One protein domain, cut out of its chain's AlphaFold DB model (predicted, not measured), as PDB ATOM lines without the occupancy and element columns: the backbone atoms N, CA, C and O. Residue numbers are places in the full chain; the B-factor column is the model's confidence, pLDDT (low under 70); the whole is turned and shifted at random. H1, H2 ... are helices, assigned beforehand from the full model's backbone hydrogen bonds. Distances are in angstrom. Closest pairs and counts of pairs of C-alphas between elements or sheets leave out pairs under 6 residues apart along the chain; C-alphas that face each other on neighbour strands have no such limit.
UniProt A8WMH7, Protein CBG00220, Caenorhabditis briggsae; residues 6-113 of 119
ATOM      1  N   GLU A   6     108.933  75.730  76.536       87.75
ATOM      2  CA  GLU A   6     107.549  75.598  76.992       87.75
ATOM      3  C   GLU A   6     107.473  74.860  78.329       87.75
ATOM      4  O   GLU A   6     106.814  75.349  79.242       87.75
ATOM      5  N   GLU A   7     108.229  73.768  78.498       89.75
ATOM      6  CA  GLU A   7     108.385  73.117  79.805       89.75
ATOM      7  C   GLU A   7     108.982  74.080  80.833       89.75
ATOM      8  O   GLU A   7     108.455  74.192  81.931       89.75
ATOM      9  N   ASN A   8     110.032  74.831  80.478       92.12
ATOM     10  CA  ASN A   8     110.633  75.799  81.399       92.12
ATOM     11  C   ASN A   8     109.644  76.912  81.801       92.12
ATOM     12  O   ASN A   8     109.584  77.309  82.961       92.12
ATOM     13  N   ILE A   9     108.841  77.413  80.856       91.88
ATOM     14  CA  ILE A   9     107.772  78.384  81.133       91.88
ATOM     15  C   ILE A   9     106.739  77.782  82.088       91.88
ATOM     16  O   ILE A   9     106.348  78.453  83.043       91.88
ATOM     17  N   SER A  10     106.314  76.539  81.846       91.06
ATOM     18  CA  SER A  10     105.356  75.828  82.695       91.06
ATOM     19  C   SER A  10     105.886  75.663  84.121       91.06
ATOM     20  O   SER A  10     105.205  76.044  85.073       91.06
ATOM     21  N   ASP A  11     107.120  75.182  84.274       92.94
ATOM     22  CA  ASP A  11     107.761  74.995  85.579       92.94
ATOM     23  C   ASP A  11     107.881  76.320  86.336       92.94
ATOM     24  O   ASP A  11     107.470  76.427  87.493       92.94
ATOM     25  N   LEU A  12     108.376  77.369  85.669       91.69
ATOM     26  CA  LEU A  12     108.501  78.702  86.259       91.69
ATOM     27  C   LEU A  12     107.146  79.295  86.663       91.69
ATOM     28  O   LEU A  12     107.059  79.992  87.675       91.69
ATOM     29  N   PHE A  13     106.091  79.047  85.886       91.25
ATOM     30  CA  PHE A  13     104.746  79.515  86.206       91.25
ATOM     31  C   PHE A  13     104.204  78.838  87.469       91.25
ATOM     32  O   PHE A  13     103.721  79.526  88.373       91.25
ATOM     33  N   VAL A  14     104.334  77.510  87.561       93.12
ATOM     34  CA  VAL A  14     103.943  76.739  88.752       93.12
ATOM     35  C   VAL A  14     104.722  77.217  89.978       93.12
ATOM     36  O   VAL A  14     104.140  77.460  91.036       93.12
ATOM     37  N   ASP A  15     106.026  77.443  89.830       93.62
ATOM     38  CA  ASP A  15     106.879  77.965  90.894       93.62
ATOM     39  C   ASP A  15     106.428  79.349  91.392       93.62
ATOM     40  O   ASP A  15     106.384  79.596  92.603       93.62
ATOM     41  N   VAL A  16     106.063  80.256  90.477       91.75
ATOM     42  CA  VAL A  16     105.512  81.579  90.817       91.75
ATOM     43  C   VAL A  16     104.227  81.435  91.627       91.75
ATOM     44  O   VAL A  16     104.085  82.091  92.664       91.75
ATOM     45  N   GLU A  17     103.310  80.571  91.191       93.44
ATOM     46  CA  GLU A  17     102.052  80.328  91.895       93.44
ATOM     47  C   GLU A  17     102.290  79.802  93.318       93.44
ATOM     48  O   GLU A  17     101.789  80.385  94.285       93.44
ATOM     49  N   LEU A  18     103.129  78.774  93.466       95.44
ATOM     50  CA  LEU A  18     103.453  78.185  94.768       95.44
ATOM     51  C   LEU A  18     104.101  79.201  95.717       95.44
ATOM     52  O   LEU A  18     103.844  79.195  96.928       95.44
ATOM     53  N   LYS A  19     104.951  80.096  95.200       93.19
ATOM     54  CA  LYS A  19     105.575  81.146  96.017       93.19
ATOM     55  C   LYS A  19     104.579  82.214  96.447       93.19
ATOM     56  O   LYS A  19     104.653  82.639  97.599       93.19
ATOM     57  N   LEU A  20     103.646  82.609  95.584       92.00
ATOM     58  CA  LEU A  20     102.554  83.514  95.954       92.00
ATOM     59  C   LEU A  20     101.690  82.911  97.069       92.00
ATOM     60  O   LEU A  20     101.434  83.586  98.065       92.00
ATOM     61  N   ASP A  21     101.328  81.631  96.964       94.12
ATOM     62  CA  ASP A  21     100.564  80.939  98.010       94.12
ATOM     63  C   ASP A  21     101.337  80.830  99.323       94.12
ATOM     64  O   ASP A  21     100.777  81.035 100.403       94.12
ATOM     65  N   THR A  22     102.645  80.578  99.241       94.50
ATOM     66  CA  THR A  22     103.513  80.562 100.423       94.50
ATOM     67  C   THR A  22     103.512  81.921 101.118       94.50
ATOM     68  O   THR A  22     103.373  81.964 102.336       94.50
ATOM     69  N   ILE A  23     103.622  83.024 100.370       90.12
ATOM     70  CA  ILE A  23     103.580  84.384 100.925       90.12
ATOM     71  C   ILE A  23     102.241  84.632 101.623       90.12
ATOM     72  O   ILE A  23     102.229  85.026 102.786       90.12
ATOM     73  N   ILE A  24     101.121  84.347 100.955       90.94
ATOM     74  CA  ILE A  24      99.779  84.527 101.526       90.94
ATOM     75  C   ILE A  24      99.652  83.752 102.845       90.94
ATOM     76  O   ILE A  24      99.213  84.308 103.853       90.94
ATOM     77  N   ARG A  25     100.098  82.490 102.869       92.50
ATOM     78  CA  ARG A  25     100.081  81.662 104.080       92.50
ATOM     79  C   ARG A  25     100.976  82.233 105.179       92.50
ATOM     80  O   ARG A  25     100.503  82.401 106.292       92.50
ATOM     81  N   THR A  26     102.219  82.608 104.872       90.25
ATOM     82  CA  THR A  26     103.147  83.203 105.851       90.25
ATOM     83  C   THR A  26     102.564  84.450 106.515       90.25
ATOM     84  O   THR A  26     102.720  84.644 107.717       90.25
ATOM     85  N   PHE A  27     101.878  85.297 105.751       85.88
ATOM     86  CA  PHE A  27     101.260  86.505 106.288       85.88
ATOM     87  C   PHE A  27     100.000  86.180 107.109       85.88
ATOM     88  O   PHE A  27      99.807  86.768 108.172       85.88
ATOM     89  N   ASN A  28      99.184  85.209 106.681       89.06
ATOM     90  CA  ASN A  28      98.059  84.702 107.477       89.06
ATOM     91  C   ASN A  28      98.511  84.122 108.823       89.06
ATOM     92  O   ASN A  28      97.964  84.503 109.856       89.06
ATOM     93  N   ASP A  29      99.527  83.258 108.816       91.19
ATOM     94  CA  ASP A  29     100.065  82.610 110.018       91.19
ATOM     95  C   ASP A  29     100.637  83.643 111.007       91.19
ATOM     96  O   ASP A  29     100.570  83.461 112.220       91.19
ATOM     97  N   ALA A  30     101.142  84.771 110.498       86.44
ATOM     98  CA  ALA A  30     101.621  85.900 111.294       86.44
ATOM     99  C   ALA A  30     100.511  86.871 111.759       86.44
ATOM    100  O   ALA A  30     100.816  87.934 112.308       86.44
ATOM    101  N   GLY A  31      99.232  86.568 111.509       85.62
ATOM    102  CA  GLY A  31      98.099  87.434 111.856       85.62
ATOM    103  C   GLY A  31      97.989  88.711 111.010       85.62
ATOM    104  O   GLY A  31      97.265  89.638 111.377       85.62
ATOM    105  N   LYS A  32      98.691  88.787 109.872       81.12
ATOM    106  CA  LYS A  32      98.706  89.926 108.936       81.12
ATOM    107  C   LYS A  32      97.600  89.790 107.888       81.12
ATOM    108  O   LYS A  32      97.849  89.612 106.695       81.12
ATOM    109  N   THR A  33      96.352  89.834 108.353       79.94
ATOM    110  CA  THR A  33      95.149  89.580 107.535       79.94
ATOM    111  C   THR A  33      94.980  90.572 106.384       79.94
ATOM    112  O   THR A  33      94.597  90.181 105.280       79.94
ATOM    113  N   PHE A  34      95.289  91.850 106.614       78.69
ATOM    114  CA  PHE A  34      95.234  92.879 105.577       78.69
ATOM    115  C   PHE A  34      96.255  92.604 104.475       78.69
ATOM    116  O   PHE A  34      95.906  92.568 103.296       78.69
ATOM    117  N   GLU A  35      97.508  92.364 104.847       81.19
ATOM    118  CA  GLU A  35      98.562  92.121 103.880       81.19
ATOM    119  C   GLU A  35      98.341  90.817 103.108       81.19
ATOM    120  O   GLU A  35      98.524  90.794 101.893       81.19
ATOM    121  N   SER A  36      97.861  89.764 103.771       83.69
ATOM    122  CA  SER A  36      97.437  88.526 103.110       83.69
ATOM    123  C   SER A  36      96.347  88.764 102.051       83.69
ATOM    124  O   SER A  36      96.448  88.263 100.930       83.69
ATOM    125  N   SER A  37      95.342  89.595 102.354       85.25
ATOM    126  CA  SER A  37      94.288  89.974 101.398       85.25
ATOM    127  C   SER A  37      94.835  90.724 100.179       85.25
ATOM    128  O   SER A  37      94.449  90.443  99.042       85.25
ATOM    129  N   GLU A  38      95.767  91.655 100.383       84.06
ATOM    130  CA  GLU A  38      96.413  92.364  99.275       84.06
ATOM    131  C   GLU A  38      97.268  91.410  98.424       84.06
ATOM    132  O   GLU A  38      97.228  91.480  97.195       84.06
ATOM    133  N   TRP A  39      97.960  90.453  99.045       87.19
ATOM    134  CA  TRP A  39      98.705  89.411  98.337       87.19
ATOM    135  C   TRP A  39      97.809  88.449  97.555       87.19
ATOM    136  O   TRP A  39      98.175  88.036  96.454       87.19
ATOM    137  N   ALA A  40      96.606  88.148  98.046       89.44
ATOM    138  CA  ALA A  40      95.620  87.376  97.292       89.44
ATOM    139  C   ALA A  40      95.150  88.122  96.028       89.44
ATOM    140  O   ALA A  40      94.992  87.515  94.961       89.44
ATOM    141  N   LYS A  41      94.974  89.449  96.107       86.44
ATOM    142  CA  LYS A  41      94.679  90.285  94.929       86.44
ATOM    143  C   LYS A  41      95.852  90.294  93.949       86.44
ATOM    144  O   LYS A  41      95.630  90.125  92.749       86.44
ATOM    145  N   GLU A  42      97.079  90.435  94.450       85.06
ATOM    146  CA  GLU A  42      98.291  90.415  93.627       85.06
ATOM    147  C   GLU A  42      98.478  89.065  92.925       85.06
ATOM    148  O   GLU A  42      98.756  89.047  91.725       85.06
ATOM    149  N   LYS A  43      98.229  87.938  93.618       90.38
ATOM    150  CA  LYS A  43      98.234  86.596  93.012       90.38
ATOM    151  C   LYS A  43      97.312  86.561  91.798       90.38
ATOM    152  O   LYS A  43      97.744  86.217  90.699       90.38
ATOM    153  N   LYS A  44      96.053  86.977  91.966       90.31
ATOM    154  CA  LYS A  44      95.060  86.965  90.881       90.31
ATOM    155  C   LYS A  44      95.498  87.807  89.677       90.31
ATOM    156  O   LYS A  44      95.321  87.381  88.536       90.31
ATOM    157  N   LEU A  45      96.053  88.997  89.912       86.69
ATOM    158  CA  LEU A  45      96.511  89.892  88.843       86.69
ATOM    159  C   LEU A  45      97.755  89.352  88.131       86.69
ATOM    160  O   LEU A  45      97.803  89.360  86.900       86.69
ATOM    161  N   THR A  46      98.731  88.856  88.891       86.75
ATOM    162  CA  THR A  46      99.980  88.298  88.364       86.75
ATOM    163  C   THR A  46      99.715  87.070  87.498       86.75
ATOM    164  O   THR A  46     100.165  87.033  86.353       86.75
ATOM    165  N   LEU A  47      98.919  86.110  87.982       89.81
ATOM    166  CA  LEU A  47      98.591  84.905  87.214       89.81
ATOM    167  C   LEU A  47      97.817  85.241  85.936       89.81
ATOM    168  O   LEU A  47      98.153  84.737  84.869       89.81
ATOM    169  N   ARG A  48      96.851  86.170  85.999       89.75
ATOM    170  CA  ARG A  48      96.132  86.633  84.801       89.75
ATOM    171  C   ARG A  48      97.066  87.287  83.780       89.75
ATOM    172  O   ARG A  48      96.890  87.096  82.582       89.75
ATOM    173  N   LYS A  49      98.041  88.078  84.235       87.62
ATOM    174  CA  LYS A  49      99.028  88.718  83.356       87.62
ATOM    175  C   LYS A  49      99.891  87.674  82.649       87.62
ATOM    176  O   LYS A  49     100.126  87.804  81.450       87.62
ATOM    177  N   PHE A  50     100.351  86.661  83.378       88.50
ATOM    178  CA  PHE A  50     101.150  85.592  82.794       88.50
ATOM    179  C   PHE A  50     100.341  84.701  81.852       88.50
ATOM    180  O   PHE A  50     100.853  84.401  80.784       88.50
ATOM    181  N   ASP A  51      99.077  84.389  82.153       88.69
ATOM    182  CA  ASP A  51      98.193  83.647  81.237       88.69
ATOM    183  C   ASP A  51      98.085  84.335  79.863       88.69
ATOM    184  O   ASP A  51      98.229  83.705  78.819       88.69
ATOM    185  N   VAL A  52      97.938  85.666  79.844       90.00
ATOM    186  CA  VAL A  52      97.942  86.438  78.589       90.00
ATOM    187  C   VAL A  52      99.285  86.322  77.860       90.00
ATOM    188  O   VAL A  52      99.308  86.179  76.642       90.00
ATOM    189  N   MET A  53     100.408  86.379  78.579       87.94
ATOM    190  CA  MET A  53     101.733  86.247  77.964       87.94
ATOM    191  C   MET A  53     102.012  84.835  77.447       87.94
ATOM    192  O   MET A  53     102.665  84.712  76.417       87.94
ATOM    193  N   VAL A  54     101.519  83.795  78.129       88.75
ATOM    194  CA  VAL A  54     101.619  82.397  77.684       88.75
ATOM    195  C   VAL A  54     100.938  82.249  76.332       88.75
ATOM    196  O   VAL A  54     101.591  81.824  75.387       88.75
ATOM    197  N   ARG A  55      99.696  82.731  76.192       88.88
ATOM    198  CA  ARG A  55      98.967  82.709  74.910       88.88
ATOM    199  C   ARG A  55      99.704  83.441  73.786       88.88
ATOM    200  O   ARG A  55      99.643  83.033  72.636       88.88
ATOM    201  N   LEU A  56     100.408  84.531  74.104       87.00
ATOM    202  CA  LEU A  56     101.230  85.269  73.131       87.00
ATOM    203  C   LEU A  56     102.538  84.543  72.765       87.00
ATOM    204  O   LEU A  56     103.138  84.850  71.734       87.00
ATOM    205  N   ALA A  57     102.994  83.634  73.626       86.88
ATOM    206  CA  ALA A  57     104.221  82.861  73.485       86.88
ATOM    207  C   ALA A  57     103.998  81.451  72.907       86.88
ATOM    208  O   ALA A  57     104.977  80.741  72.688       86.88
ATOM    209  N   GLU A  58     102.751  81.046  72.647       84.81
ATOM    210  CA  GLU A  58     102.425  79.782  71.979       84.81
ATOM    211  C   GLU A  58     102.990  79.727  70.544       84.81
ATOM    212  O   GLU A  58     103.125  80.741  69.853       84.81
ATOM    213  N   GLY A  59     103.325  78.518  70.083       82.25
ATOM    214  CA  GLY A  59     103.840  78.278  68.731       82.25
ATOM    215  C   GLY A  59     105.301  78.701  68.545       82.25
ATOM    216  O   GLY A  59     106.122  78.596  69.452       82.25
ATOM    217  N   GLU A  60     105.666  79.169  67.353       86.50
ATOM    218  CA  GLU A  60     107.066  79.464  66.992       86.50
ATOM    219  C   GLU A  60     107.544  80.867  67.421       86.50
ATOM    220  O   GLU A  60     108.599  81.343  66.993       86.50
ATOM    221  N   ASN A  61     106.794  81.561  68.287       90.38
ATOM    222  CA  ASN A  61     107.145  82.908  68.737       90.38
ATOM    223  C   ASN A  61     108.229  82.901  69.831       90.38
ATOM    224  O   ASN A  61     107.992  83.182  71.010       90.38
ATOM    225  N   GLU A  62     109.464  82.622  69.422       91.50
ATOM    226  CA  GLU A  62     110.628  82.522  70.306       91.50
ATOM    227  C   GLU A  62     110.944  83.822  71.067       91.50
ATOM    228  O   GLU A  62     111.454  83.786  72.191       91.50
ATOM    229  N   VAL A  63     110.616  84.984  70.493       93.00
ATOM    230  CA  VAL A  63     110.804  86.286  71.154       93.00
ATOM    231  C   VAL A  63     109.850  86.425  72.339       93.00
ATOM    232  O   VAL A  63     110.284  86.804  73.431       93.00
ATOM    233  N   ALA A  64     108.574  86.075  72.154       91.12
ATOM    234  CA  ALA A  64     107.585  86.095  73.225       91.12
ATOM    235  C   ALA A  64     107.915  85.073  74.324       91.12
ATOM    236  O   ALA A  64     107.860  85.428  75.503       91.12
ATOM    237  N   LYS A  65     108.369  83.862  73.961       92.94
ATOM    238  CA  LYS A  65     108.855  82.852  74.923       92.94
ATOM    239  C   LYS A  65     110.001  83.384  75.781       92.94
ATOM    240  O   LYS A  65     109.943  83.324  77.007       92.94
ATOM    241  N   ASN A  66     111.023  83.971  75.157       93.56
ATOM    242  CA  ASN A  66     112.167  84.536  75.879       93.56
ATOM    243  C   ASN A  66     111.761  85.694  76.808       93.56
ATOM    244  O   ASN A  66     112.291  85.818  77.913       93.56
ATOM    245  N   LEU A  67     110.834  86.553  76.371       91.69
ATOM    246  CA  LEU A  67     110.324  87.653  77.190       91.69
ATOM    247  C   LEU A  67     109.524  87.138  78.393       91.69
ATOM    248  O   LEU A  67     109.686  87.649  79.503       91.69
ATOM    249  N   LEU A  68     108.689  86.120  78.184       92.06
ATOM    250  CA  LEU A  68     107.919  85.477  79.241       92.06
ATOM    251  C   LEU A  68     108.832  84.841  80.293       92.06
ATOM    252  O   LEU A  68     108.659  85.125  81.476       92.06
ATOM    253  N   ILE A  69     109.849  84.084  79.871       93.50
ATOM    254  CA  ILE A  69     110.847  83.496  80.779       93.50
ATOM    255  C   ILE A  69     111.496  84.587  81.640       93.50
ATOM    256  O   ILE A  69     111.454  84.503  82.865       93.50
ATOM    257  N   LYS A  70     111.992  85.674  81.030       91.50
ATOM    258  CA  LYS A  70     112.591  86.796  81.779       91.50
ATOM    259  C   LYS A  70     111.623  87.423  82.786       91.50
ATOM    260  O   LYS A  70     112.024  87.787  83.894       91.50
ATOM    261  N   ASN A  71     110.351  87.571  82.416       89.31
ATOM    262  CA  ASN A  71     109.337  88.128  83.310       89.31
ATOM    263  C   ASN A  71     109.028  87.186  84.484       89.31
ATOM    264  O   ASN A  71     108.893  87.663  85.613       89.31
ATOM    265  N   LEU A  72     108.957  85.877  84.237       91.12
ATOM    266  CA  LEU A  72     108.769  84.856  85.271       91.12
ATOM    267  C   LEU A  72     109.967  84.804  86.229       91.12
ATOM    268  O   LEU A  72     109.783  84.879  87.441       91.12
ATOM    269  N   GLU A  73     111.197  84.793  85.714       91.12
ATOM    270  CA  GLU A  73     112.426  84.824  86.524       91.12
ATOM    271  C   GLU A  73     112.527  86.098  87.379       91.12
ATOM    272  O   GLU A  73     112.881  86.052  88.567       91.12
ATOM    273  N   SER A  74     112.174  87.254  86.800       89.25
ATOM    274  CA  SER A  74     112.118  88.520  87.537       89.25
ATOM    275  C   SER A  74     111.070  88.465  88.649       89.25
ATOM    276  O   SER A  74     111.348  88.893  89.771       89.25
ATOM    277  N   CYS A  75     109.887  87.904  88.374       88.38
ATOM    278  CA  CYS A  75     108.841  87.708  89.374       88.38
ATOM    279  C   CYS A  75     109.328  86.795  90.507       88.38
ATOM    280  O   CYS A  75     109.297  87.198  91.670       88.38
ATOM    281  N   MET A  76     109.899  85.635  90.178       90.56
ATOM    282  CA  MET A  76     110.457  84.693  91.150       90.56
ATOM    283  C   MET A  76     111.503  85.326  92.061       90.56
ATOM    284  O   MET A  76     111.476  85.124  93.277       90.56
ATOM    285  N   THR A  77     112.410  86.129  91.503       89.06
ATOM    286  CA  THR A  77     113.429  86.842  92.286       89.06
ATOM    287  C   THR A  77     112.788  87.762  93.326       89.06
ATOM    288  O   THR A  77     113.214  87.786  94.483       89.06
ATOM    289  N   ARG A  78     111.716  88.468  92.952       85.00
ATOM    290  CA  ARG A  78     110.982  89.348  93.870       85.00
ATOM    291  C   ARG A  78     110.221  88.558  94.929       85.00
ATOM    292  O   ARG A  78     110.315  88.902  96.101       85.00
ATOM    293  N   LEU A  79     109.527  87.484  94.555       88.88
ATOM    294  CA  LEU A  79     108.802  86.640  95.513       88.88
ATOM    295  C   LEU A  79     109.753  86.024  96.550       88.88
ATOM    296  O   LEU A  79     109.451  86.002  97.741       88.88
ATOM    297  N   ARG A  80     110.952  85.603  96.126       89.94
ATOM    298  CA  ARG A  80     112.010  85.141  97.040       89.94
ATOM    299  C   ARG A  80     112.466  86.241  97.997       89.94
ATOM    300  O   ARG A  80     112.680  85.955  99.172       89.94
ATOM    301  N   LEU A  81     112.615  87.479  97.520       87.88
ATOM    302  CA  LEU A  81     112.959  88.616  98.376       87.88
ATOM    303  C   LEU A  81     111.868  88.874  99.421       87.88
ATOM    304  O   LEU A  81     112.187  89.010 100.596       87.88
ATOM    305  N   VAL A  82     110.595  88.876  99.017       86.06
ATOM    306  CA  VAL A  82     109.464  89.038  99.944       86.06
ATOM    307  C   VAL A  82     109.469  87.965 101.021       86.06
ATOM    308  O   VAL A  82     109.351  88.294 102.195       86.06
ATOM    309  N   LEU A  83     109.648  86.697 100.650       88.38
ATOM    310  CA  LEU A  83     109.702  85.606 101.622       88.38
ATOM    311  C   LEU A  83     110.881  85.744 102.589       88.38
ATOM    312  O   LEU A  83     110.715  85.505 103.781       88.38
ATOM    313  N   LYS A  84     112.056  86.168 102.104       88.88
ATOM    314  CA  LYS A  84     113.204  86.460 102.976       88.88
ATOM    315  C   LYS A  84     112.892  87.587 103.958       88.88
ATOM    316  O   LYS A  84     113.209  87.461 105.133       88.88
ATOM    317  N   LEU A  85     112.261  88.663 103.490       85.44
ATOM    318  CA  LEU A  85     111.865  89.787 104.339       85.44
ATOM    319  C   LEU A  85     110.821  89.362 105.377       85.44
ATOM    320  O   LEU A  85     110.994  89.662 106.557       85.44
ATOM    321  N   ALA A  86     109.809  88.596 104.968       83.56
ATOM    322  CA  ALA A  86     108.787  88.064 105.864       83.56
ATOM    323  C   ALA A  86     109.392  87.130 106.926       83.56
ATOM    324  O   ALA A  86     109.025  87.220 108.095       83.56
ATOM    325  N   GLY A  87     110.376  86.304 106.552       81.25
ATOM    326  CA  GLY A  87     111.154  85.484 107.489       81.25
ATOM    327  C   GLY A  87     111.944  86.300 108.521       81.25
ATOM    328  O   GLY A  87     112.186  85.816 109.621       81.25
ATOM    329  N   SER A  88     112.282  87.552 108.202       83.00
ATOM    330  CA  SER A  88     112.890  88.523 109.122       83.00
ATOM    331  C   SER A  88     111.862  89.413 109.844       83.00
ATOM    332  O   SER A  88     112.240  90.408 110.459       83.00
ATOM    333  N   GLY A  89     110.561  89.111 109.744       75.19
ATOM    334  CA  GLY A  89     109.474  89.897 110.344       75.19
ATOM    335  C   GLY A  89     109.096  91.174 109.580       75.19
ATOM    336  O   GLY A  89     108.260  91.949 110.047       75.19
ATOM    337  N   ILE A  90     109.685  91.405 108.402       79.00
ATOM    338  CA  ILE A  90     109.387  92.549 107.536       79.00
ATOM    339  C   ILE A  90     108.341  92.122 106.506       79.00
ATOM    340  O   ILE A  90     108.632  91.470 105.505       79.00
ATOM    341  N   PHE A  91     107.104  92.539 106.733       74.12
ATOM    342  CA  PHE A  91     105.999  92.299 105.812       74.12
ATOM    343  C   PHE A  91     105.977  93.398 104.758       74.12
ATOM    344  O   PHE A  91     106.046  94.577 105.100       74.12
ATOM    345  N   VAL A  92     105.907  93.029 103.482       72.94
ATOM    346  CA  VAL A  92     105.920  93.975 102.359       72.94
ATOM    347  C   VAL A  92     104.713  93.771 101.462       72.94
ATOM    348  O   VAL A  92     104.230  92.650 101.308       72.94
ATOM    349  N   LEU A  93     104.243  94.861 100.869       68.44
ATOM    350  CA  LEU A  93     103.150  94.897  99.908       68.44
ATOM    351  C   LEU A  93     103.672  95.230  98.513       68.44
ATOM    352  O   LEU A  93     104.648  95.969  98.365       68.44
ATOM    353  N   PHE A  94     103.007  94.689  97.492       66.94
ATOM    354  CA  PHE A  94     103.257  95.044  96.098       66.94
ATOM    355  C   PHE A  94     102.486  96.316  95.735       66.94
ATOM    356  O   PHE A  94     101.278  96.403  95.942       66.94
ATOM    357  N   GLY A  95     103.179  97.308  95.166       56.59
ATOM    358  CA  GLY A  95     102.610  98.599  94.750       56.59
ATOM    359  C   GLY A  95     101.723  98.551  93.495       56.59
ATOM    360  O   GLY A  95     101.604  99.559  92.797       56.59
ATOM    361  N   GLY A  96     101.139  97.393  93.179       50.84
ATOM    362  CA  GLY A  96     100.324  97.142  91.993       50.84
ATOM    363  C   GLY A  96     101.063  96.429  90.850       50.84
ATOM    364  O   GLY A  96     102.290  96.280  90.874       50.84
ATOM    365  N   PRO A  97     100.320  95.998  89.814       43.47
ATOM    366  CA  PRO A  97     100.844  95.154  88.749       43.47
ATOM    367  C   PRO A  97     101.947  95.871  87.963       43.47
ATOM    368  O   PRO A  97     101.700  96.811  87.214       43.47
ATOM    369  N   GLY A  98     103.180  95.384  88.107       45.16
ATOM    370  CA  GLY A  98     104.361  95.938  87.438       45.16
ATOM    371  C   GLY A  98     105.139  96.984  88.241       45.16
ATOM    372  O   GLY A  98     106.255  97.305  87.836       45.16
ATOM    373  N   ASN A  99     104.632  97.441  89.391       45.66
ATOM    374  CA  ASN A  99     105.337  98.388  90.254       45.66
ATOM    375  C   ASN A  99     106.197  97.676  91.303       45.66
ATOM    376  O   ASN A  99     105.800  96.711  91.949       45.66
ATOM    377  N   LEU A 100     107.434  98.157  91.403       47.97
ATOM    378  CA  LEU A 100     108.622  97.393  91.790       47.97
ATOM    379  C   LEU A 100     109.112  97.657  93.215       47.97
ATOM    380  O   LEU A 100     110.224  97.259  93.554       47.97
ATOM    381  N   PHE A 101     108.322  98.340  94.036       53.06
ATOM    382  CA  PHE A 101     108.763  98.724  95.368       53.06
ATOM    383  C   PHE A 101     108.000  97.935  96.425       53.06
ATOM    384  O   PHE A 101     106.807  98.180  96.604       53.06
ATOM    385  N   PRO A 102     108.659  96.978  97.110       57.34
ATOM    386  CA  PRO A 102     108.101  96.399  98.316       57.34
ATOM    387  C   PRO A 102     107.953  97.525  99.338       57.34
ATOM    388  O   PRO A 102     108.945  98.065  99.826       57.34
ATOM    389  N   ILE A 103     106.715  97.912  99.631       61.31
ATOM    390  CA  ILE A 103     106.442  98.902 100.672       61.31
ATOM    391  C   ILE A 103     106.234  98.123 101.968       61.31
ATOM    392  O   ILE A 103     105.377  97.235 101.989       61.31
ATOM    393  N   PRO A 104     106.990  98.412 103.042       64.69
ATOM    394  CA  PRO A 104     106.711  97.844 104.350       64.69
ATOM    395  C   PRO A 104     105.228  97.989 104.714       64.69
ATOM    396  O   PRO A 104     104.671  99.082 104.628       64.69
ATOM    397  N   GLY A 105     104.585  96.900 105.137       60.72
ATOM    398  CA  GLY A 105     103.150  96.847 105.435       60.72
ATOM    399  C   GLY A 105     102.719  97.904 106.453       60.72
ATOM    400  O   GLY A 105     101.656  98.502 106.311       60.72
ATOM    401  N   PHE A 106     103.603  98.253 107.397       64.19
ATOM    402  CA  PHE A 106     103.352  99.317 108.373       64.19
ATOM    403  C   PHE A 106     103.237 100.719 107.748       64.19
ATOM    404  O   PHE A 106     102.489 101.549 108.261       64.19
ATOM    405  N   LEU A 107     103.922 100.996 106.630       60.91
ATOM    406  CA  LEU A 107     103.802 102.277 105.923       60.91
ATOM    407  C   LEU A 107     102.464 102.391 105.187       60.91
ATOM    408  O   LEU A 107     101.983 103.497 104.956       60.91
ATOM    409  N   VAL A 108     101.813 101.275 104.853       56.97
ATOM    410  CA  VAL A 108     100.525 101.307 104.144       56.97
ATOM    411  C   VAL A 108      99.390 101.824 105.030       56.97
ATOM    412  O   VAL A 108      98.497 102.493 104.511       56.97
ATOM    413  N   HIS A 109      99.460 101.649 106.354       55.53
ATOM    414  CA  HIS A 109      98.544 102.326 107.286       55.53
ATOM    415  C   HIS A 109      98.681 103.855 107.257       55.53
ATOM    416  O   HIS A 109      97.704 104.562 107.487       55.53
ATOM    417  N   ILE A 110      99.874 104.360 106.935       56.66
ATOM    418  CA  ILE A 110     100.154 105.794 106.822       56.66
ATOM    419  C   ILE A 110      99.657 106.324 105.466       56.66
ATOM    420  O   ILE A 110      99.063 107.396 105.406       56.66
ATOM    421  N   PHE A 111      99.826 105.555 104.382       53.25
ATOM    422  CA  PHE A 111      99.403 105.960 103.034       53.25
ATOM    423  C   PHE A 111      97.903 105.801 102.753       53.25
ATOM    424  O   PHE A 111      97.365 106.556 101.948       53.25
ATOM    425  N   LYS A 112      97.206 104.844 103.384       53.94
ATOM    426  CA  LYS A 112      95.766 104.630 103.145       53.94
ATOM    427  C   LYS A 112      94.854 105.609 103.895       53.94
ATOM    428  O   LYS A 112      93.646 105.546 103.693       53.94
ATOM    429  N   GLY A 113      95.417 106.534 104.676       45.00
ATOM    430  CA  GLY A 113      94.654 107.441 105.526       45.00
ATOM    431  C   GLY A 113      93.991 106.665 106.661       45.00
ATOM    432  O   GLY A 113      93.269 105.695 106.450       45.00
TER     433      GLY A 113
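Overview. This is residues 6 to 113 of the 119 residues of the protein "Protein CBG00220" of Caenorhabditis briggsae (UniProt A8WMH7). Three long helices, H1, H2 and H3, run side by side as an up-and-down bundle, their centres making a triangle. After H3 a long loop folds back over the side of H2 and H3 away from H1 and leads to a short helix, H4, near the end of the bundle where H1 ends and H2 begins. The printed part has 108 residues, with four named helices in the order H1, H2, H3, H4 and no named strand; its class is all helix. The whole is compact, with a radius of gyration of the C-alphas of 14.8 A, and elongated, spanning 48 by 25 by 17 A.

Along the chain. H1 is residues 6 to 29, beginning at C-alpha 6 at (107.549, 75.598, 76.992) and 34.6 A long from first to last C-alpha. H2, residues 33 to 57, is 35.9 A long. H3, residues 62 to 87, is the longest helix by residues, with 26, and measures 37.3 A; its C-alpha 87 is at (111.154, 85.484, 107.489). H4, residues 105 to 111, is 10.1 A long and ends at C-alpha 111 at (99.403, 105.960, 103.034).

Arrangement. H1, H2 and H3 form a bundle, up and down, each helix running against the one before it. H1 and H2 are a helical hairpin: they touch, closest at the C-alphas of Ile 24 and Ser 36, 4.9 A apart, and run opposite ways at a shallow tilt of 8 degrees. H2 and H3 are a helical hairpin too, at a shallow tilt of 14 degrees; H2 touches H3 with residues 50 to 57 alone, and H3 touches H2 with residues 63 to 68 alone. Their closest C-alphas are those of Ala 57 and Ala 64, 4.7 A apart. H1 and H3 touch and run the same way at a shallow tilt of 22 degrees, with the C-alphas of Val 16 and Met 76 closest at 5.9 A. H4 touches no helix. It is close to H2 but not clearly touching, about perpendicular at 85 degrees, with the C-alphas of Glu 35 and Gly 105 closest at 6.8 A. H4 is apart from H1 and from H3. In the backbone, every O i to N i+4 pair of H1, H2 and H3 is within hydrogen-bond range; in H4 1 of 3 is, beside 3 of 4 O i to N i+3 pairs.

Size, cuts and confidence. The C-alphas farthest apart are those of Glu 60 and Gly 113, at 49.2 A. The printed part has no cut. The links H1 to H2 and H2 to H3 are tight. The link H3 to H4 is long, 17 residues, 88 to 104; within it residues 92 to 93 pair with residues 103 to 104, antiparallel. The mean pLDDT of the printed part is 81.9, and residues 93 to 113 are under 70.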